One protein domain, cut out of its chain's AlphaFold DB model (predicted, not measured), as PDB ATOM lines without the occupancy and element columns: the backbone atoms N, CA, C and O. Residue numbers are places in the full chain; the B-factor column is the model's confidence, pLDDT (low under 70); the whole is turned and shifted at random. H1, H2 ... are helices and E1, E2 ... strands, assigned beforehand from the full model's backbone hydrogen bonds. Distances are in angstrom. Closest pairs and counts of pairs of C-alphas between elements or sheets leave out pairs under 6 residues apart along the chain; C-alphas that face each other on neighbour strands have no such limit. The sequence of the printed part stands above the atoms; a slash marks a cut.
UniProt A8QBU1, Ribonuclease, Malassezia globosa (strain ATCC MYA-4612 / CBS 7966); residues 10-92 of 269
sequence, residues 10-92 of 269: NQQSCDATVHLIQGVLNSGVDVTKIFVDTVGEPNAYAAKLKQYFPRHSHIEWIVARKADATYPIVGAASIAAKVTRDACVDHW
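Overview. This is residues 10 to 92 of the 269 residues of the protein "Ribonuclease" of Malassezia globosa (strain ATCC MYA-4612 / CBS 7966) (UniProt A8QBU1). A small body is built round a two-strand parallel sheet, E1 and E2, with helix H2 packed on E2 and helix H1 next to H2. Helix H4 begins beside E1, and residues 80 to 92, of which 80 to 90 belong to H4, stick out as an arm. The printed part has 83 residues, in the order H1, E1, H2, E2, H3, H4, and is mostly helix. It is compact, with a radius of gyration of the C-alphas of 13.5 A and spans of 40 by 28 by 25 A.

Along the chain. H1 is residues 10 to 26, 24.0 A long, beginning at C-alpha 10 (494.810, 390.891, 379.420). E1 is residues 33 to 37, H2 residues 42 to 52, 15.8 A long, and E2 residues 60 to 64. H3 is residues 67 to 70. H4, residues 72 to 90, is 26.8 A long and ends at C-alpha 90 (471.535, 400.025, 373.982).

Arrangement. E1 and E2 are parallel at 16 degrees, with N 34 and O 60 at 2.9 A. E1, H2 and E2 form a strand-helix-strand unit, two parallel strands joined through a helix, with a right-handed crossover. The closest C-alphas of H2 and E2, Pro 42 and Val 63, are 5.2 A apart. H1, with residues 14 to 18 alone, only just touches H2, with 3 pairs of C-alphas within 8 A, the closest being Val 18 and Leu 49 at 7.1 A; the tilt is steep, 53 degrees, the same way. The closest C-alphas of E1 and H4, Phe 35 and Val 74, are 6.7 A apart. H3 and H4 touch only at the corner, closest at the C-alphas of Asp 68 and Gly 75, 4.0 A. H1 and H4 are apart. Every O i to N i+4 pair is within hydrogen-bond range in H1 and H4, and 6 of 7 in H2; H3 is too short for such a pair.

Size, cuts and confidence. The C-alphas of His 58 and Trp 92, the two farthest apart, are 40.7 A from each other. The printed part has no cut and no long link. No printed residue is under 70 in pLDDT.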
ATOM      1  N   ASN A  10     494.599 391.384 378.058       93.06
ATOM      2  CA  ASN A  10     494.810 390.891 379.420       93.06
ATOM      3  C   ASN A  10     495.408 391.974 380.324       93.06
ATOM      4  O   ASN A  10     495.035 392.086 381.487       93.06
ATOM      5  N   GLN A  11     496.312 392.795 379.791       93.44
ATOM      6  CA  GLN A  11     496.903 393.905 380.525       93.44
ATOM      7  C   GLN A  11     495.887 395.029 380.752       93.44
ATOM      8  O   GLN A  11     495.724 395.449 381.888       93.44
ATOM      9  N   GLN A  12     495.105 395.408 379.734       95.38
ATOM     10  CA  GLN A  12     493.999 396.364 379.902       95.38
ATOM     11  C   GLN A  12     492.963 395.896 380.935       95.38
ATOM     12  O   GLN A  12     492.509 396.695 381.746       95.38
ATOM     13  N   SER A  13     492.605 394.608 380.923       95.12
ATOM     14  CA  SER A  13     491.682 394.010 381.897       95.12
ATOM     15  C   SER A  13     492.251 394.041 383.321       95.12
ATOM     16  O   SER A  13     491.560 394.416 384.272       95.12
ATOM     17  N   CYS A  14     493.540 393.720 383.463       95.06
ATOM     18  CA  CYS A  14     494.261 393.813 384.729       95.06
ATOM     19  C   CYS A  14     494.280 395.252 385.259       95.06
ATOM     20  O   CYS A  14     493.930 395.481 386.411       95.06
ATOM     21  N   ASP A  15     494.641 396.221 384.419       96.38
ATOM     22  CA  ASP A  15     494.730 397.628 384.808       96.38
ATOM     23  C   ASP A  15     493.357 398.193 385.202       96.38
ATOM     24  O   ASP A  15     493.247 398.907 386.197       96.38
ATOM     25  N   ALA A  16     492.289 397.829 384.482       97.06
ATOM     26  CA  ALA A  16     490.921 398.212 384.834       97.06
ATOM     27  C   ALA A  16     490.494 397.627 386.191       97.06
ATOM     28  O   ALA A  16     489.908 398.330 387.012       97.06
ATOM     29  N   THR A  17     490.836 396.361 386.450       96.75
ATOM     30  CA  THR A  17     490.580 395.700 387.740       96.75
ATOM     31  C   THR A  17     491.306 396.425 388.875       96.75
ATOM     32  O   THR A  17     490.701 396.749 389.895       96.75
ATOM     33  N   VAL A  18     492.593 396.729 388.680       97.12
ATOM     34  CA  VAL A  18     493.410 397.491 389.636       97.12
ATOM     35  C   VAL A  18     492.796 398.868 389.889       97.12
ATOM     36  O   VAL A  18     492.670 399.273 391.038       97.12
ATOM     37  N   HIS A  19     492.359 399.566 388.842       98.06
ATOM     38  CA  HIS A  19     491.754 400.890 388.969       98.06
ATOM     39  C   HIS A  19     490.455 400.869 389.791       98.06
ATOM     40  O   HIS A  19     490.267 401.720 390.659       98.06
ATOM     41  N   LEU A  20     489.580 399.883 389.565       97.38
ATOM     42  CA  LEU A  20     488.345 399.722 390.341       97.38
ATOM     43  C   LEU A  20     488.636 399.463 391.823       97.38
ATOM     44  O   LEU A  20     488.058 400.122 392.685       97.38
ATOM     45  N   ILE A  21     489.569 398.556 392.120       96.56
ATOM     46  CA  ILE A  21     489.974 398.250 393.498       96.56
ATOM     47  C   ILE A  21     490.593 399.485 394.160       96.56
ATOM     48  O   ILE A  21     490.217 399.839 395.275       96.56
ATOM     49  N   GLN A  22     491.499 400.178 393.466       96.44
ATOM     50  CA  GLN A  22     492.131 401.389 393.982       96.44
ATOM     51  C   GLN A  22     491.098 402.476 394.298       96.44
ATOM     52  O   GLN A  22     491.231 403.151 395.314       96.44
ATOM     53  N   GLY A  23     490.058 402.628 393.471       97.19
ATOM     54  CA  GLY A  23     488.957 403.557 393.726       97.19
ATOM     55  C   GLY A  23     488.228 403.274 395.042       97.19
ATOM     56  O   GLY A  23     487.964 404.204 395.800       97.19
ATOM     57  N   VAL A  24     487.968 401.999 395.346       96.00
ATOM     58  CA  VAL A  24     487.328 401.571 396.606       96.00
ATOM     59  C   VAL A  24     488.256 401.756 397.810       96.00
ATOM     60  O   VAL A  24     487.828 402.222 398.860       96.00
ATOM     61  N   LEU A  25     489.543 401.439 397.673       94.94
ATOM     62  CA  LEU A  25     490.508 401.663 398.755       94.94
ATOM     63  C   LEU A  25     490.690 403.163 399.039       94.94
ATOM     64  O   LEU A  25     490.779 403.576 400.192       94.94
ATOM     65  N   ASN A  26     490.684 403.995 397.994       95.75
ATOM     66  CA  ASN A  26     490.785 405.448 398.116       95.75
ATOM     67  C   ASN A  26     489.542 406.089 398.743       95.75
ATOM     68  O   ASN A  26     489.664 407.159 399.335       95.75
ATOM     69  N   SER A  27     488.363 405.467 398.636       96.75
ATOM     70  CA  SER A  27     487.160 405.952 399.321       96.75
ATOM     71  C   SER A  27     487.151 405.636 400.822       96.75
ATOM     72  O   SER A  27     486.208 406.013 401.515       96.75
ATOM     73  N   GLY A  28     488.203 404.989 401.341       93.88
ATOM     74  CA  GLY A  28     488.374 404.705 402.764       93.88
ATOM     75  C   GLY A  28     487.612 403.473 403.250       93.88
ATOM     76  O   GLY A  28     487.472 403.288 404.456       93.88
ATOM     77  N   VAL A  29     487.116 402.633 402.337       94.69
ATOM     78  CA  VAL A  29     486.493 401.355 402.701       94.69
ATOM     79  C   VAL A  29     487.576 400.404 403.206       94.69
ATOM     80  O   VAL A  29     488.538 400.116 402.492       94.69
ATOM     81  N   ASP A  30     487.405 399.899 404.427       93.00
ATOM     82  CA  ASP A  30     488.298 398.895 405.007       93.00
ATOM     83  C   ASP A  30     488.001 397.514 404.406       93.00
ATOM     84  O   ASP A  30     487.025 396.841 404.750       93.00
ATOM     85  N   VAL A  31     488.813 397.124 403.425       95.69
ATOM     86  CA  VAL A  31     488.657 395.873 402.685       95.69
ATOM     87  C   VAL A  31     489.564 394.816 403.295       95.69
ATOM     88  O   VAL A  31     490.777 394.968 403.304       95.69
ATOM     89  N   THR A  32     488.993 393.693 403.726       96.44
ATOM     90  CA  THR A  32     489.763 392.569 404.290       96.44
ATOM     91  C   THR A  32     489.978 391.429 403.298       96.44
ATOM     92  O   THR A  32     490.995 390.740 403.361       96.44
ATOM     93  N   LYS A  33     489.045 391.222 402.362       96.94
ATOM     94  CA  LYS A  33     489.106 390.158 401.351       96.94
ATOM     95  C   LYS A  33     488.664 390.670 399.988       96.94
ATOM     96  O   LYS A  33     487.654 391.363 399.888       96.94
ATOM     97  N   ILE A  34     489.378 390.275 398.939       97.38
ATOM     98  CA  ILE A  34     489.037 390.584 397.548       97.38
ATOM     99  C   ILE A  34     488.878 389.280 396.774       97.38
ATOM    100  O   ILE A  34     489.780 388.443 396.753       97.38
ATOM    101  N   PHE A  35     487.736 389.148 396.099       97.81
ATOM    102  CA  PHE A  35     487.395 388.002 395.266       97.81
ATOM    103  C   PHE A  35     487.356 388.430 393.802       97.81
ATOM    104  O   PHE A  35     486.680 389.402 393.465       97.81
ATOM    105  N   VAL A  36     488.074 387.721 392.932       97.38
ATOM    106  CA  VAL A  36     488.179 388.070 391.509       97.38
ATOM    107  C   VAL A  36     487.943 386.839 390.642       97.38
ATOM    108  O   VAL A  36     488.591 385.807 390.831       97.38
ATOM    109  N   ASP A  37     487.043 386.965 389.666       97.50
ATOM    110  CA  ASP A  37     486.878 385.965 388.611       97.50
ATOM    111  C   ASP A  37     487.970 386.112 387.547       97.50
ATOM    112  O   ASP A  37     488.334 387.223 387.152       97.50
ATOM    113  N   THR A  38     488.507 384.991 387.073       95.31
ATOM    114  CA  THR A  38     489.522 384.990 386.019       95.31
ATOM    115  C   THR A  38     489.287 383.902 384.985       95.31
ATOM    116  O   THR A  38     488.855 382.792 385.287       95.31
ATOM    117  N   VAL A  39     489.673 384.208 383.749       91.94
ATOM    118  CA  VAL A  39     489.777 383.240 382.648       91.94
ATOM    119  C   VAL A  39     491.170 382.602 382.560       91.94
ATOM    120  O   VAL A  39     491.358 381.636 381.827       91.94
ATOM    121  N   GLY A  40     492.158 383.148 383.279       90.06
ATOM    122  CA  GLY A  40     493.563 382.739 383.218       90.06
ATOM    123  C   GLY A  40     493.993 381.807 384.353       90.06
ATOM    124  O   GLY A  40     493.188 381.082 384.940       90.06
ATOM    125  N   GLU A  41     495.293 381.814 384.648       94.44
ATOM    126  CA  GLU A  41     495.875 381.121 385.803       94.44
ATOM    127  C   GLU A  41     495.656 381.937 387.091       94.44
ATOM    128  O   GLU A  41     496.216 383.035 387.217       94.44
ATOM    129  N   PRO A  42     494.865 381.434 388.062       95.81
ATOM    130  CA  PRO A  42     494.461 382.227 389.222       95.81
ATOM    131  C   PRO A  42     495.623 382.675 390.108       95.81
ATOM    132  O   PRO A  42     495.689 383.839 390.495       95.81
ATOM    133  N   ASN A  43     496.583 381.784 390.369       95.69
ATOM    134  CA  ASN A  43     497.714 382.069 391.255       95.69
ATOM    135  C   ASN A  43     498.619 383.175 390.700       95.69
ATOM    136  O   ASN A  43     499.021 384.079 391.431       95.69
ATOM    137  N   ALA A  44     498.901 383.133 389.395       94.50
ATOM    138  CA  ALA A  44     499.699 384.157 388.729       94.50
ATOM    139  C   ALA A  44     498.990 385.517 388.757       94.50
ATOM    140  O   ALA A  44     499.620 386.544 389.011       94.50
ATOM    141  N   TYR A  45     497.671 385.529 388.546       95.62
ATOM    142  CA  TYR A  45     496.898 386.765 388.575       95.62
ATOM    143  C   TYR A  45     496.782 387.344 389.990       95.62
ATOM    144  O   TYR A  45     496.985 388.542 390.172       95.62
ATOM    145  N   ALA A  46     496.577 386.501 391.005       95.25
ATOM    146  CA  ALA A  46     496.591 386.912 392.407       95.25
ATOM    147  C   ALA A  46     497.943 387.518 392.812       95.25
ATOM    148  O   ALA A  46     497.984 388.576 393.437       95.25
ATOM    149  N   ALA A  47     499.054 386.878 392.429       94.69
ATOM    150  CA  ALA A  47     500.396 387.394 392.689       94.69
ATOM    151  C   ALA A  47     500.616 388.755 392.014       94.69
ATOM    152  O   ALA A  47     501.147 389.675 392.636       94.69
ATOM    153  N   LYS A  48     500.149 388.902 390.770       94.56
ATOM    154  CA  LYS A  48     500.215 390.165 390.040       94.56
ATOM    155  C   LYS A  48     499.408 391.264 390.736       94.56
ATOM    156  O   LYS A  48     499.938 392.346 390.945       94.56
ATOM    157  N   LEU A  49     498.165 390.994 391.141       94.81
ATOM    158  CA  LEU A  49     497.331 391.966 391.856       94.81
ATOM    159  C   LEU A  49     497.965 392.387 393.187       94.81
ATOM    160  O   LEU A  49     498.068 393.581 393.452       94.81
ATOM    161  N   LYS A  50     498.500 391.440 393.970       94.19
ATOM    162  CA  LYS A  50     499.229 391.737 395.217       94.19
ATOM    163  C   LYS A  50     500.370 392.740 395.019       94.19
ATOM    164  O   LYS A  50     500.564 393.608 395.863       94.19
ATOM    165  N   GLN A  51     501.102 392.656 393.904       95.38
ATOM    166  CA  GLN A  51     502.203 393.581 393.604       95.38
ATOM    167  C   GLN A  51     501.739 395.025 393.370       95.38
ATOM    168  O   GLN A  51     502.498 395.946 393.661       95.38
ATOM    169  N   TYR A  52     500.511 395.244 392.883       95.44
ATOM    170  CA  TYR A  52     499.967 396.595 392.699       95.44
ATOM    171  C   TYR A  52     499.579 397.274 394.019       95.44
ATOM    172  O   TYR A  52     499.558 398.501 394.078       95.44
ATOM    173  N   PHE A  53     499.317 396.508 395.084       95.12
ATOM    174  CA  PHE A  53     498.820 397.029 396.364       95.12
ATOM    175  C   PHE A  53     499.747 396.702 397.550       95.12
ATOM    176  O   PHE A  53     499.302 396.120 398.543       95.12
ATOM    177  N   PRO A  54     501.032 397.112 397.522       92.62
ATOM    178  CA  PRO A  54     502.007 396.741 398.553       92.62
ATOM    179  C   PRO A  54     501.684 397.317 399.940       92.62
ATOM    180  O   PRO A  54     502.107 396.766 400.952       92.62
ATOM    181  N   ARG A  55     500.923 398.417 400.005       91.88
ATOM    182  CA  ARG A  55     500.505 399.058 401.266       91.88
ATOM    183  C   ARG A  55     499.357 398.327 401.970       91.88
ATOM    184  O   ARG A  55     499.094 398.605 403.133       91.88
ATOM    185  N   HIS A  56     498.695 397.394 401.287       91.25
ATOM    186  CA  HIS A  56     497.517 396.686 401.783       91.25
ATOM    187  C   HIS A  56     497.815 395.192 401.969       91.25
ATOM    188  O   HIS A  56     497.151 394.321 401.408       91.25
ATOM    189  N   SER A  57     498.847 394.887 402.761       89.81
ATOM    190  CA  SER A  57     499.308 393.511 403.010       89.81
ATOM    191  C   SER A  57     498.321 392.652 403.806       89.81
ATOM    192  O   SER A  57     498.404 391.428 403.746       89.81
ATOM    193  N   HIS A  58     497.389 393.276 404.530       93.06
ATOM    194  CA  HIS A  58     496.345 392.595 405.301       93.06
ATOM    195  C   HIS A  58     495.221 392.015 404.428       93.06
ATOM    196  O   HIS A  58     494.432 391.215 404.925       93.06
ATOM    197  N   ILE A  59     495.133 392.401 403.150       95.75
ATOM    198  CA  ILE A  59     494.066 391.946 402.255       95.75
ATOM    199  C   ILE A  59     494.312 390.499 401.821       95.75
ATOM    200  O   ILE A  59     495.349 390.168 401.237       95.75
ATOM    201  N   GLU A  60     493.317 389.641 402.029       96.06
ATOM    202  CA  GLU A  60     493.288 388.290 401.478       96.06
ATOM    203  C   GLU A  60     492.822 388.319 400.015       96.06
ATOM    204  O   GLU A  60     491.735 388.803 399.695       96.06
ATOM    205  N   TRP A  61     493.639 387.773 399.114       95.94
ATOM    206  CA  TRP A  61     493.352 387.736 397.678       95.94
ATOM    207  C   TRP A  61     492.880 386.350 397.263       95.94
ATOM    208  O   TRP A  61     493.663 385.397 397.300       95.94
ATOM    209  N   ILE A  62     491.632 386.259 396.810       96.69
ATOM    210  CA  ILE A  62     491.009 385.024 396.339       96.69
ATOM    211  C   ILE A  62     490.682 385.201 394.860       96.69
ATOM    212  O   ILE A  62     489.751 385.904 394.476       96.69
ATOM    213  N   VAL A  63     491.476 384.565 394.006       97.12
ATOM    214  CA  VAL A  63     491.247 384.550 392.562       97.12
ATOM    215  C   VAL A  63     490.871 383.132 392.173       97.12
ATOM    216  O   VAL A  63     491.576 382.190 392.532       97.12
ATOM    217  N   ALA A  64     489.776 382.971 391.437       96.81
ATOM    218  CA  ALA A  64     489.303 381.665 390.997       96.81
ATOM    219  C   ALA A  64     488.661 381.752 389.611       96.81
ATOM    220  O   ALA A  64     488.268 382.825 389.157       96.81
ATOM    221  N   ARG A  65     488.569 380.609 388.929       96.75
ATOM    222  CA  ARG A  65     487.791 380.484 387.689       96.75
ATOM    223  C   ARG A  65     486.330 380.244 388.043       96.75
ATOM    224  O   ARG A  65     486.073 379.441 388.938       96.75
ATOM    225  N   LYS A  66     485.398 380.852 387.302       94.94
ATOM    226  CA  LYS A  66     483.948 380.749 387.563       94.94
ATOM    227  C   LYS A  66     483.598 381.193 388.986       94.94
ATOM    228  O   LYS A  66     482.743 380.607 389.653       94.94
ATOM    229  N   ALA A  67     484.313 382.205 389.475       96.56
ATOM    230  CA  ALA A  67     484.141 382.713 390.829       96.56
ATOM    231  C   ALA A  67     482.746 383.326 391.024       96.56
ATOM    232  O   ALA A  67     482.245 383.345 392.144       96.56
ATOM    233  N   ASP A  68     482.094 383.759 389.944       96.56
ATOM    234  CA  ASP A  68     480.714 384.242 389.929       96.56
ATOM    235  C   ASP A  68     479.685 383.172 390.322       96.56
ATOM    236  O   ASP A  68     478.682 383.497 390.953       96.56
ATOM    237  N   ALA A  69     479.951 381.899 390.018       95.94
ATOM    238  CA  ALA A  69     479.114 380.778 390.443       95.94
ATOM    239  C   ALA A  69     479.403 380.321 391.884       95.94
ATOM    240  O   ALA A  69     478.545 379.722 392.526       95.94
ATOM    241  N   THR A  70     480.616 380.563 392.390       96.56
ATOM    242  CA  THR A  70     481.047 380.116 393.727       96.56
ATOM    243  C   THR A  70     480.784 381.156 394.813       96.56
ATOM    244  O   THR A  70     480.390 380.807 395.923       96.56
ATOM    245  N   TYR A  71     481.007 382.435 394.513       97.62
ATOM    246  CA  TYR A  71     480.967 383.519 395.486       97.62
ATOM    247  C   TYR A  71     479.848 384.506 395.128       97.62
ATOM    248  O   TYR A  71     479.964 385.210 394.121       97.62
ATOM    249  N   PRO A  72     478.798 384.642 395.964       98.06
ATOM    250  CA  PRO A  72     477.650 385.505 395.666       98.06
ATOM    251  C   PRO A  72     478.018 386.959 395.346       98.06
ATOM    252  O   PRO A  72     477.410 387.573 394.476       98.06
ATOM    253  N   ILE A  73     479.050 387.501 395.998       97.12
ATOM    254  CA  ILE A  73     479.550 388.862 395.746       97.12
ATOM    255  C   ILE A  73     480.158 389.026 394.346       97.12
ATOM    256  O   ILE A  73     479.997 390.075 393.724       97.12
ATOM    257  N   VAL A  74     480.803 387.985 393.814       98.06
ATOM    258  CA  VAL A  74     481.334 387.987 392.446       98.06
ATOM    259  C   VAL A  74     480.190 387.794 391.451       98.06
ATOM    260  O   VAL A  74     480.173 388.438 390.405       98.06
ATOM    261  N   GLY A  75     479.181 386.990 391.804       98.06
ATOM    262  CA  GLY A  75     477.928 386.889 391.055       98.06
ATOM    263  C   GLY A  75     477.212 388.239 390.930       98.06
ATOM    264  O   GLY A  75     476.852 388.648 389.826       98.06
ATOM    265  N   ALA A  76     477.094 388.987 392.030       98.12
ATOM    266  CA  ALA A  76     476.532 390.338 392.032       98.12
ATOM    267  C   ALA A  76     477.343 391.302 391.145       98.12
ATOM    268  O   ALA A  76     476.765 392.025 390.332       98.12
ATOM    269  N   ALA A  77     478.679 391.264 391.231       97.69
ATOM    270  CA  ALA A  77     479.550 392.052 390.359       97.69
ATOM    271  C   ALA A  77     479.382 391.684 388.871       97.69
ATOM    272  O   ALA A  77     479.359 392.564 388.013       97.69
ATOM    273  N   SER A  78     479.207 390.395 388.558       97.69
ATOM    274  CA  SER A  78     478.953 389.890 387.201       97.69
ATOM    275  C   SER A  78     477.629 390.419 386.636       97.69
ATOM    276  O   SER A  78     477.583 390.846 385.482       97.69
ATOM    277  N   ILE A  79     476.567 390.456 387.451       98.00
ATOM    278  CA  ILE A  79     475.279 391.060 387.075       98.00
ATOM    279  C   ILE A  79     475.460 392.555 386.802       98.00
ATOM    280  O   ILE A  79     475.094 393.019 385.724       98.00
ATOM    281  N   ALA A  80     476.075 393.294 387.731       97.94
ATOM    282  CA  ALA A  80     476.303 394.729 387.574       97.94
ATOM    283  C   ALA A  80     477.099 395.049 386.297       97.94
ATOM    284  O   ALA A  80     476.726 395.949 385.545       97.94
ATOM    285  N   ALA A  81     478.150 394.276 386.008       97.06
ATOM    286  CA  ALA A  81     478.962 394.444 384.808       97.06
ATOM    287  C   ALA A  81     478.160 394.203 383.517       97.06
ATOM    288  O   ALA A  81     478.265 394.993 382.580       97.06
ATOM    289  N   LYS A  82     477.347 393.139 383.465       96.06
ATOM    290  CA  LYS A  82     476.523 392.801 382.290       96.06
ATOM    291  C   LYS A  82     475.425 393.833 382.055       96.06
ATOM    292  O   LYS A  82     475.335 394.358 380.956       96.06
ATOM    293  N   VAL A  83     474.673 394.194 383.095       97.88
ATOM    294  CA  VAL A  83     473.599 395.196 382.992       97.88
ATOM    295  C   VAL A  83     474.158 396.551 382.561       97.88
ATOM    296  O   VAL A  83     473.589 397.202 381.692       97.88
ATOM    297  N   THR A  84     475.307 396.958 383.110       97.44
ATOM    298  CA  THR A  84     475.968 398.207 382.700       97.44
ATOM    299  C   THR A  84     476.423 398.140 381.245       97.44
ATOM    300  O   THR A  84     476.218 399.092 380.499       97.44
ATOM    301  N   ARG A  85     477.017 397.017 380.817       96.12
ATOM    302  CA  ARG A  85     477.408 396.805 379.417       96.12
ATOM    303  C   ARG A  85     476.204 396.953 378.492       96.12
ATOM    304  O   ARG A  85     476.309 397.689 377.518       96.12
ATOM    305  N   ASP A  86     475.118 396.253 378.794       94.94
ATOM    306  CA  ASP A  86     473.917 396.216 377.957       94.94
ATOM    307  C   ASP A  86     473.314 397.619 377.854       94.94
ATOM    308  O   ASP A  86     473.162 398.134 376.753       94.94
ATOM    309  N   ALA A  87     473.173 398.323 378.982       95.06
ATOM    310  CA  ALA A  87     472.734 399.716 378.990       95.06
ATOM    311  C   ALA A  87     473.641 400.643 378.156       95.06
ATOM    312  O   ALA A  87     473.133 401.503 377.438       95.06
ATOM    313  N   CYS A  88     474.969 400.482 378.219       93.94
ATOM    314  CA  CYS A  88     475.903 401.279 377.416       93.94
ATOM    315  C   CYS A  88     475.812 400.994 375.912       93.94
ATOM    316  O   CYS A  88     476.078 401.900 375.126       93.94
ATOM    317  N   VAL A  89     475.503 399.757 375.514       91.25
ATOM    318  CA  VAL A  89     475.332 399.395 374.099       91.25
ATOM    319  C   VAL A  89     473.973 399.866 373.589       91.25
ATOM    320  O   VAL A  89     473.924 400.506 372.545       91.25
ATOM    321  N   ASP A  90     472.904 399.640 374.352       89.12
ATOM    322  CA  ASP A  90     471.535 400.025 373.982       89.12
ATOM    323  C   ASP A  90     471.380 401.543 373.814       89.12
ATOM    324  O   ASP A  90     470.659 402.012 372.938       89.12
ATOM    325  N   HIS A  91     472.088 402.325 374.635       89.75
ATOM    326  CA  HIS A  91     472.073 403.791 374.589       89.75
ATOM    327  C   HIS A  91     473.311 404.367 373.894       89.75
ATOM    328  O   HIS A  91     473.651 405.536 374.099       89.75
ATOM    329  N   TRP A  92     474.031 403.557 373.112       90.25
ATOM    330  CA  TRP A  92     475.217 404.029 372.417       90.25
ATOM    331  C   TRP A  92     474.849 405.128 371.417       90.25
ATOM    332  O   TRP A  92     474.093 404.914 370.471       90.25
TER     333      TRP A  92